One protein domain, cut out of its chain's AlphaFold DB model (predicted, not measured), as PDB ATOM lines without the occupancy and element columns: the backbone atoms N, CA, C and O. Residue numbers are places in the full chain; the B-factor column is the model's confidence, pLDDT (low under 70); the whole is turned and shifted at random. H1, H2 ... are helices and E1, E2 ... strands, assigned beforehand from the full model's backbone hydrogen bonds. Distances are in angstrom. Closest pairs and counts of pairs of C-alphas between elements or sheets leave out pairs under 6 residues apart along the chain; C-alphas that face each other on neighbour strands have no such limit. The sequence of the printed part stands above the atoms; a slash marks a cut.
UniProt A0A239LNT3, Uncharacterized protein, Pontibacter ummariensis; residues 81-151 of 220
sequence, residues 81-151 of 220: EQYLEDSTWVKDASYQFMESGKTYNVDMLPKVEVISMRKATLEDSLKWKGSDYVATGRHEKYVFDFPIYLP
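AT A GLANCE: This is residues 81 to 151 of the 220 residues of an uncharacterized protein of Pontibacter ummariensis (UniProt A0A239LNT3). A strongly twisted sheet of three antiparallel strands, E1, E2 and E3, has the short helix H2 slantwise over one face, with H1 leading into H2. The long loop of residues 96 to 112 makes one end of the longest axis, and H3, between E1 and E2, makes the other. The 71 printed residues run H1 H2 E1 H3 E2 E3, and the sheet's order is E1 E2 E3. The class is mixed, helices and strands. The whole is compact, with a radius of gyration of the C-alphas of 12.7 A, and only just elongated, spanning 37 by 24 by 20 A.

HOW THE PARTS SIT: E2, residues 133 to 139, is the inner strand. E1, residues 113 to 119, is antiparallel to it at 165 degrees, with N 115 and O 136 2.8 A apart, within hydrogen-bond range. E3, residues 142 to 148, forms a hairpin with E2 at 152 degrees, with N 137 and O 144 2.8 A apart, also within range. H2, residues 89 to 95, is on the sheet at a height of 8.2 A, over E2, slantwise to the strands at 46 degrees on the local plane. Its closest C-alphas to E3 are those of Ala 93 and Phe 146, 6.5 A apart. H3, residues 122 to 127, only grazes the sheet with residues 124 to 127; the C-alphas of Asp 124 and Val 134, the closest of H3 and E2, are 7.7 A apart. H1, residues 81 to 86, is not on the sheet and meets H2 only through their link. H2 and H3 are apart. In H1, H2 and H3 every O i to N i+4 pair is within hydrogen-bond range.

IN THESE COORDINATES: H1 begins at C-alpha 81 (255.888, 97.498, 183.544) and is 8.7 A long, as is H3; H2 is 10.3 A long. E1 is 18.2 A long, E2 18.9 A and E3 18.6 A, and E3 ends at C-alpha 148 (254.046, 107.389, 190.664).

THE WHOLE: The C-alphas of Gly 101 and Leu 122, the two farthest apart, are 37.1 A apart. The printed part has no cut. The link from H2 to E1, 17 residues, is long. The mean pLDDT of the printed part is 95.1, and no printed residue is under 70.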
ATOM      1  N   GLU A  81     257.135  97.851 184.228       94.81
ATOM      2  CA  GLU A  81     255.888  97.498 183.544       94.81
ATOM      3  C   GLU A  81     254.979  96.651 184.444       94.81
ATOM      4  O   GLU A  81     253.830  97.028 184.657       94.81
ATOM      5  N   GLN A  82     255.510  95.587 185.063       94.50
ATOM      6  CA  GLN A  82     254.746  94.745 185.994       94.50
ATOM      7  C   GLN A  82     254.203  95.544 187.189       94.50
ATOM      8  O   GLN A  82     253.064  95.342 187.598       94.50
ATOM      9  N   TYR A  83     255.005  96.460 187.745       94.94
ATOM     10  CA  TYR A  83     254.573  97.313 188.855       94.94
ATOM     11  C   TYR A  83     253.438  98.262 188.449       94.94
ATOM     12  O   TYR A  83     252.491  98.477 189.206       94.94
ATOM     13  N   LEU A  84     253.521  98.838 187.249       95.12
ATOM     14  CA  LEU A  84     252.489  99.744 186.754       95.12
ATOM     15  C   LEU A  84     251.183  99.001 186.433       95.12
ATOM     16  O   LEU A  84     250.114  99.543 186.716       95.12
ATOM     17  N   GLU A  85     251.262  97.778 185.900       94.19
ATOM     18  CA  GLU A  85     250.113  96.916 185.577       94.19
ATOM     19  C   GLU A  85     249.371  96.404 186.820       94.19
ATOM     20  O   GLU A  85     248.138  96.407 186.833       94.19
ATOM     21  N   ASP A  86     250.091  96.048 187.889       90.62
ATOM     22  CA  ASP A  86     249.512  95.603 189.171       90.62
ATOM     23  C   ASP A  86     248.558  96.649 189.787       90.62
ATOM     24  O   ASP A  86     247.669  96.324 190.572       90.62
ATOM     25  N   SER A  87     248.681  97.918 189.379       88.00
ATOM     26  CA  SER A  87     247.735  98.996 189.706       88.00
ATOM     27  C   SER A  87     247.548  99.244 191.211       88.00
ATOM     28  O   SER A  87     246.656  99.991 191.618       88.00
ATOM     29  N   THR A  88     248.400  98.680 192.069       90.12
ATOM     30  CA  THR A  88     248.355  98.890 193.521       90.12
ATOM     31  C   THR A  88     248.559 100.356 193.893       90.12
ATOM     32  O   THR A  88     247.887 100.847 194.798       90.12
ATOM     33  N   TRP A  89     249.364 101.087 193.117       93.62
ATOM     34  CA  TRP A  89     249.561 102.539 193.222       93.62
ATOM     35  C   TRP A  89     248.269 103.362 193.022       93.62
ATOM     36  O   TRP A  89     248.174 104.496 193.490       93.62
ATOM     37  N   VAL A  90     247.232 102.812 192.375       95.12
ATOM     38  CA  VAL A  90     245.929 103.491 192.213       95.12
ATOM     39  C   VAL A  90     245.219 103.642 193.564       95.12
ATOM     40  O   VAL A  90     244.460 104.596 193.770       95.12
ATOM     41  N   LYS A  91     245.492 102.751 194.527       93.69
ATOM     42  CA  LYS A  91     244.984 102.887 195.902       93.69
ATOM     43  C   LYS A  91     245.540 104.148 196.560       93.69
ATOM     44  O   LYS A  91     244.775 104.902 197.155       93.69
ATOM     45  N   ASP A  92     246.822 104.438 196.349       93.81
ATOM     46  CA  ASP A  92     247.455 105.655 196.864       93.81
ATOM     47  C   ASP A  92     246.849 106.913 196.235       93.81
ATOM     48  O   ASP A  92     246.582 107.897 196.930       93.81
ATOM     49  N   ALA A  93     246.535 106.860 194.937       95.56
ATOM     50  CA  ALA A  93     245.809 107.937 194.268       95.56
ATOM     51  C   ALA A  93     244.421 108.160 194.890       95.56
ATOM     52  O   ALA A  93     244.001 109.307 195.063       95.56
ATOM     53  N   SER A  94     243.739 107.073 195.263       95.62
ATOM     54  CA  SER A  94     242.398 107.077 195.861       95.62
ATOM     55  C   SER A  94     242.375 107.696 197.261       95.62
ATOM     56  O   SER A  94     241.400 108.358 197.623       95.62
ATOM     57  N   TYR A  95     243.454 107.551 198.038       93.94
ATOM     58  CA  TYR A  95     243.542 108.109 199.392       93.94
ATOM     59  C   TYR A  95     243.426 109.637 199.436       93.94
ATOM     60  O   TYR A  95     242.943 110.186 200.424       93.94
ATOM     61  N   GLN A  96     243.787 110.336 198.356       94.25
ATOM     62  CA  GLN A  96     243.665 111.799 198.264       94.25
ATOM     63  C   GLN A  96     242.211 112.298 198.294       94.25
ATOM     64  O   GLN A  96     241.978 113.475 198.557       94.25
ATOM     65  N   PHE A  97     241.244 111.418 198.026       95.69
ATOM     66  CA  PHE A  97     239.814 111.738 197.998       95.69
ATOM     67  C   PHE A  97     239.060 111.170 199.204       95.69
ATOM     68  O   PHE A  97     237.831 111.201 199.235       95.69
ATOM     69  N   MET A  98     239.768 110.619 200.196       95.06
ATOM     70  CA  MET A  98     239.138 110.154 201.426       95.06
ATOM     71  C   MET A  98     238.613 111.338 202.238       95.06
ATOM     72  O   MET A  98     239.302 112.335 202.453       95.06
ATOM     73  N   GLU A  99     237.390 111.208 202.737       94.44
ATOM     74  CA  GLU A  99     236.771 112.225 203.573       94.44
ATOM     75  C   GLU A  99     237.165 112.041 205.041       94.44
ATOM     76  O   GLU A  99     237.171 110.931 205.584       94.44
ATOM     77  N   SER A 100     237.447 113.159 205.711       93.75
ATOM     78  CA  SER A 100     237.730 113.165 207.144       93.75
ATOM     79  C   SER A 100     236.542 112.615 207.944       93.75
ATOM     80  O   SER A 100     235.388 112.933 207.664       93.75
ATOM     81  N   GLY A 101     236.823 111.787 208.951       92.88
ATOM     82  CA  GLY A 101     235.803 111.192 209.819       92.88
ATOM     83  C   GLY A 101     235.100 109.955 209.249       92.88
ATOM     84  O   GLY A 101     234.296 109.354 209.962       92.88
ATOM     85  N   LYS A 102     235.410 109.527 208.016       93.44
ATOM     86  CA  LYS A 102     234.947 108.244 207.469       93.44
ATOM     87  C   LYS A 102     235.992 107.147 207.673       93.44
ATOM     88  O   LYS A 102     237.189 107.360 207.493       93.44
ATOM     89  N   THR A 103     235.527 105.949 208.020       91.75
ATOM     90  CA  THR A 103     236.351 104.735 208.018       91.75
ATOM     91  C   THR A 103     236.232 104.059 206.662       91.75
ATOM     92  O   THR A 103     235.127 103.838 206.172       91.75
ATOM     93  N   TYR A 104     237.373 103.717 206.074       91.62
ATOM     94  CA  TYR A 104     237.453 103.050 204.783       91.62
ATOM     95  C   TYR A 104     238.069 101.662 204.950       91.62
ATOM     96  O   TYR A 104     239.032 101.487 205.695       91.62
ATOM     97  N   ASN A 105     237.527 100.690 204.222       90.81
ATOM     98  CA  ASN A 105     238.233  99.469 203.850       90.81
ATOM     99  C   ASN A 105     238.581  99.538 202.350       90.81
ATOM    100  O   ASN A 105     238.214 100.501 201.672       90.81
ATOM    101  N   VAL A 106     239.286  98.528 201.832       83.94
ATOM    102  CA  VAL A 106     239.749  98.508 200.431       83.94
ATOM    103  C   VAL A 106     238.587  98.630 199.434       83.94
ATOM    104  O   VAL A 106     238.722  99.335 198.437       83.94
ATOM    105  N   ASP A 107     237.436  98.026 199.729       87.69
ATOM    106  CA  ASP A 107     236.257  98.041 198.851       87.69
ATOM    107  C   ASP A 107     235.505  99.381 198.866       87.69
ATOM    108  O   ASP A 107     234.712  99.677 197.972       87.69
ATOM    109  N   MET A 108     235.746 100.203 199.889       92.88
ATOM    110  CA  MET A 108     235.105 101.503 200.083       92.88
ATOM    111  C   MET A 108     235.954 102.673 199.585       92.88
ATOM    112  O   MET A 108     235.504 103.818 199.682       92.88
ATOM    113  N   LEU A 109     237.171 102.424 199.087       94.50
ATOM    114  CA  LEU A 109     238.051 103.496 198.630       94.50
ATOM    115  C   LEU A 109     237.390 104.324 197.514       94.50
ATOM    116  O   LEU A 109     236.721 103.763 196.639       94.50
ATOM    117  N   PRO A 110     237.571 105.660 197.523       96.00
ATOM    118  CA  PRO A 110     237.103 106.510 196.440       96.00
ATOM    119  C   PRO A 110     237.622 106.003 195.097       96.00
ATOM    120  O   PRO A 110     238.814 105.768 194.930       96.00
ATOM    121  N   LYS A 111     236.731 105.827 194.120       95.44
ATOM    122  CA  LYS A 111     237.127 105.279 192.820       95.44
ATOM    123  C   LYS A 111     237.936 106.300 192.028       95.44
ATOM    124  O   LYS A 111     237.479 107.428 191.836       95.44
ATOM    125  N   VAL A 112     239.082 105.865 191.518       96.81
ATOM    126  CA  VAL A 112     239.919 106.616 190.580       96.81
ATOM    127  C   VAL A 112     239.972 105.862 189.256       96.81
ATOM    128  O   VAL A 112     240.344 104.692 189.209       96.81
ATOM    129  N   GLU A 113     239.597 106.537 188.174       96.94
ATOM    130  CA  GLU A 113     239.798 106.067 186.803       96.94
ATOM    131  C   GLU A 113     241.156 106.572 186.301       96.94
ATOM    132  O   GLU A 113     241.426 107.771 186.365       96.94
ATOM    133  N   VAL A 114     242.003 105.682 185.781       96.94
ATOM    134  CA  VAL A 114     243.263 106.062 185.127       96.94
ATOM    135  C   VAL A 114     242.977 106.358 183.656       96.94
ATOM    136  O   VAL A 114     242.612 105.461 182.903       96.94
ATOM    137  N   ILE A 115     243.138 107.616 183.241       97.62
ATOM    138  CA  ILE A 115     242.900 108.054 181.856       97.62
ATOM    139  C   ILE A 115     244.130 107.781 180.992       97.62
ATOM    140  O   ILE A 115     244.021 107.305 179.863       97.62
ATOM    141  N   SER A 116     245.308 108.139 181.496       97.19
ATOM    142  CA  SER A 116     246.570 107.974 180.784       97.19
ATOM    143  C   SER A 116     247.741 107.945 181.756       97.19
ATOM    144  O   SER A 116     247.623 108.319 182.923       97.19
ATOM    145  N   MET A 117     248.888 107.494 181.259       97.06
ATOM    146  CA  MET A 117     250.125 107.427 182.019       97.06
ATOM    147  C   MET A 117     251.309 107.710 181.103       97.06
ATOM    148  O   MET A 117     251.317 107.324 179.932       97.06
ATOM    149  N   ARG A 118     252.323 108.383 181.643       96.94
ATOM    150  CA  ARG A 118     253.567 108.701 180.934       96.94
ATOM    151  C   ARG A 118     254.757 108.677 181.883       96.94
ATOM    152  O   ARG A 118     254.597 108.856 183.088       96.94
ATOM    153  N   LYS A 119     255.962 108.519 181.328       97.56
ATOM    154  CA  LYS A 119     257.198 108.766 182.083       97.56
ATOM    155  C   LYS A 119     257.224 110.214 182.575       97.56
ATOM    156  O   LYS A 119     256.769 111.126 181.872       97.56
ATOM    157  N   ALA A 120     257.743 110.408 183.779       97.75
ATOM    158  CA  ALA A 120     257.949 111.732 184.334       97.75
ATOM    159  C   ALA A 120     259.007 112.486 183.520       97.75
ATOM    160  O   ALA A 120     260.029 111.937 183.104       97.75
ATOM    161  N   THR A 121     258.746 113.762 183.283       97.19
ATOM    162  CA  THR A 121     259.715 114.711 182.744       97.19
ATOM    163  C   THR A 121     260.590 115.261 183.874       97.19
ATOM    164  O   THR A 121     260.378 114.985 185.061       97.19
ATOM    165  N   LEU A 122     261.573 116.088 183.513       95.56
ATOM    166  CA  LEU A 122     262.361 116.824 184.498       95.56
ATOM    167  C   LEU A 122     261.488 117.779 185.332       95.56
ATOM    168  O   LEU A 122     261.701 117.893 186.536       95.56
ATOM    169  N   GLU A 123     260.492 118.427 184.722       96.44
ATOM    170  CA  GLU A 123     259.584 119.342 185.427       96.44
ATOM    171  C   GLU A 123     258.730 118.599 186.461       96.44
ATOM    172  O   GLU A 123     258.649 119.018 187.616       96.44
ATOM    173  N   ASP A 124     258.177 117.443 186.082       96.94
ATOM    174  CA  ASP A 124     257.428 116.580 187.003       96.94
ATOM    175  C   ASP A 124     258.311 116.135 188.170       96.94
ATOM    176  O   ASP A 124     257.910 116.204 189.330       96.94
ATOM    177  N   SER A 125     259.553 115.745 187.873       91.94
ATOM    178  CA  SER A 125     260.519 115.329 188.890       91.94
ATOM    179  C   SER A 125     260.856 116.460 189.864       91.94
ATOM    180  O   SER A 125     261.030 116.200 191.052       91.94
ATOM    181  N   LEU A 126     260.923 117.712 189.404       95.06
ATOM    182  CA  LEU A 126     261.127 118.874 190.277       95.06
ATOM    183  C   LEU A 126     259.889 119.151 191.138       95.06
ATOM    184  O   LEU A 126     260.015 119.383 192.341       95.06
ATOM    185  N   LYS A 127     258.694 119.076 190.544       96.06
ATOM    186  CA  LYS A 127     257.411 119.292 191.227       96.06
ATOM    187  C   LYS A 127     257.131 118.227 192.290       96.06
ATOM    188  O   LYS A 127     256.700 118.552 193.394       96.06
ATOM    189  N   TRP A 128     257.406 116.966 191.969       95.56
ATOM    190  CA  TRP A 128     257.076 115.797 192.783       95.56
ATOM    191  C   TRP A 128     258.311 115.035 193.267       95.56
ATOM    192  O   TRP A 128     258.248 113.837 193.517       95.56
ATOM    193  N   LYS A 129     259.438 115.729 193.453       94.75
ATOM    194  CA  LYS A 129     260.634 115.218 194.148       94.75
ATOM    195  C   LYS A 129     261.108 113.840 193.650       94.75
ATOM    196  O   LYS A 129     261.383 112.948 194.447       94.75
ATOM    197  N   GLY A 130     261.220 113.685 192.333       94.00
ATOM    198  CA  GLY A 130     261.765 112.483 191.696       94.00
ATOM    199  C   GLY A 130     260.740 111.390 191.391       94.00
ATOM    200  O   GLY A 130     261.069 110.211 191.503       94.00
ATOM    201  N   SER A 131     259.513 111.765 191.018       96.88
ATOM    202  CA  SER A 131     258.532 110.833 190.444       96.88
ATOM    203  C   SER A 131     259.092 110.138 189.202       96.88
ATOM    204  O   SER A 131     259.758 110.783 188.395       96.88
ATOM    205  N   ASP A 132     258.770 108.862 189.009       97.25
ATOM    206  CA  ASP A 132     259.204 108.085 187.841       97.25
ATOM    207  C   ASP A 132     258.191 108.154 186.694       97.25
ATOM    208  O   ASP A 132     258.556 108.233 185.518       97.25
ATOM    209  N   TYR A 133     256.907 108.159 187.045       97.75
ATOM    210  CA  TYR A 133     255.788 108.281 186.118       97.75
ATOM    211  C   TYR A 133     254.779 109.297 186.643       97.75
ATOM    212  O   TYR A 133     254.767 109.646 187.825       97.75
ATOM    213  N   VAL A 134     253.924 109.767 185.745       97.94
ATOM    214  CA  VAL A 134     252.758 110.582 186.075       97.94
ATOM    215  C   VAL A 134     251.550 109.940 185.413       97.94
ATOM    216  O   VAL A 134     251.560 109.705 184.200       97.94
ATOM    217  N   ALA A 135     250.528 109.648 186.209       97.81
ATOM    218  CA  ALA A 135     249.222 109.237 185.718       97.81
ATOM    219  C   ALA A 135     248.260 110.421 185.739       97.81
ATOM    220  O   ALA A 135     248.206 111.162 186.718       97.81
ATOM    221  N   THR A 136     247.467 110.567 184.684       98.25
ATOM    222  CA  THR A 136     246.298 111.445 184.702       98.25
ATOM    223  C   THR A 136     245.099 110.606 185.121       98.25
ATOM    224  O   THR A 136     244.724 109.649 184.439       98.25
ATOM    225  N   GLY A 137     244.517 110.948 186.266       97.69
ATOM    226  CA  GLY A 137     243.378 110.267 186.865       97.69
ATOM    227  C   GLY A 137     242.107 111.111 186.856       97.69
ATOM    228  O   GLY A 137     242.139 112.333 186.679       97.69
ATOM    229  N   ARG A 138     240.971 110.452 187.081       98.19
ATOM    230  CA  ARG A 138     239.667 111.086 187.298       98.19
ATOM    231  C   ARG A 138     238.986 110.513 188.530       98.19
ATOM    232  O   ARG A 138     238.867 109.299 188.672       98.19
ATOM    233  N   HIS A 139     238.488 111.403 189.377       97.19
ATOM    234  CA  HIS A 139     237.557 111.085 190.452       97.19
ATOM    235  C   HIS A 139     236.305 111.947 190.265       97.19
ATOM    236  O   HIS A 139     236.369 113.175 190.317       97.19
ATOM    237  N   GLU A 140     235.172 111.306 189.972       95.19
ATOM    238  CA  GLU A 140     233.932 111.982 189.573       95.19
ATOM    239  C   GLU A 140     234.151 112.971 188.407       95.19
ATOM    240  O   GLU A 140     234.442 112.561 187.284       95.19
ATOM    241  N   LYS A 141     234.010 114.280 188.653       95.31
ATOM    242  CA  LYS A 141     234.231 115.349 187.663       95.31
ATOM    243  C   LYS A 141     235.638 115.946 187.724       95.31
ATOM    244  O   LYS A 141     235.980 116.764 186.872       95.31
ATOM    245  N   TYR A 142     236.430 115.586 188.728       96.94
ATOM    246  CA  TYR A 142     237.756 116.141 188.949       96.94
ATOM    247  C   TYR A 142     238.811 115.323 188.203       96.94
ATOM    248  O   TYR A 142     238.875 114.103 188.346       96.94
ATOM    249  N   VAL A 143     239.631 116.005 187.404       97.88
ATOM    250  CA  VAL A 143     240.776 115.425 186.689       97.88
ATOM    251  C   VAL A 143     242.049 115.932 187.344       97.88
ATOM    252  O   VAL A 143     242.155 117.119 187.652       97.88
ATOM    253  N   PHE A 144     243.005 115.037 187.562       97.62
ATOM    254  CA  PHE A 144     244.225 115.342 188.295       97.62
ATOM    255  C   PHE A 144     245.417 114.554 187.775       97.62
ATOM    256  O   PHE A 144     245.258 113.481 187.200       97.62
ATOM    257  N   ASP A 145     246.609 115.077 188.041       97.62
ATOM    258  CA  ASP A 145     247.856 114.346 187.855       97.62
ATOM    259  C   ASP A 145     248.295 113.722 189.178       97.62
ATOM    260  O   ASP A 145     248.240 114.364 190.231       97.62
ATOM    261  N   PHE A 146     248.769 112.483 189.110       97.69
ATOM    262  CA  PHE A 146     249.272 111.725 190.243       97.69
ATOM    263  C   PHE A 146     250.701 111.238 189.974       97.69
ATOM    264  O   PHE A 146     250.920 110.535 188.981       97.69
ATOM    265  N   PRO A 147     251.683 111.598 190.823       97.75
ATOM    266  CA  PRO A 147     253.038 111.085 190.695       97.75
ATOM    267  C   PRO A 147     253.102 109.622 191.139       97.75
ATOM    268  O   PRO A 147     252.597 109.260 192.197       97.75
ATOM    269  N   ILE A 148     253.779 108.793 190.349       97.19
ATOM    270  CA  ILE A 148     254.046 107.389 190.664       97.19
ATOM    271  C   ILE A 148     255.545 107.233 190.907       97.19
ATOM    272  O   ILE A 148     256.372 107.689 190.108       97.19
ATOM    273  N   TYR A 149     255.885 106.559 192.001       96.19
ATOM    274  CA  TYR A 149     257.256 106.252 192.391       96.19
ATOM    275  C   TYR A 149     257.455 104.747 192.293       96.19
ATOM    276  O   TYR A 149     256.740 103.983 192.936       96.19
ATOM    277  N   LEU A 150     258.422 104.318 191.488       95.62
ATOM    278  CA  LEU A 150     258.782 102.908 191.430       95.62
ATOM    279  C   LEU A 150     259.420 102.482 192.762       95.62
ATOM    280  O   LEU A 150     260.220 103.245 193.322       95.62
ATOM    281  N   PRO A 151     259.140 101.260 193.248       94.12
ATOM    282  CA  PRO A 151     259.823 100.698 194.402       94.12
ATOM    283  C   PRO A 151     261.335 100.676 194.197       94.12
ATOM    284  O   PRO A 151     261.835 100.520 193.078       94.12
TER     285      PRO A 151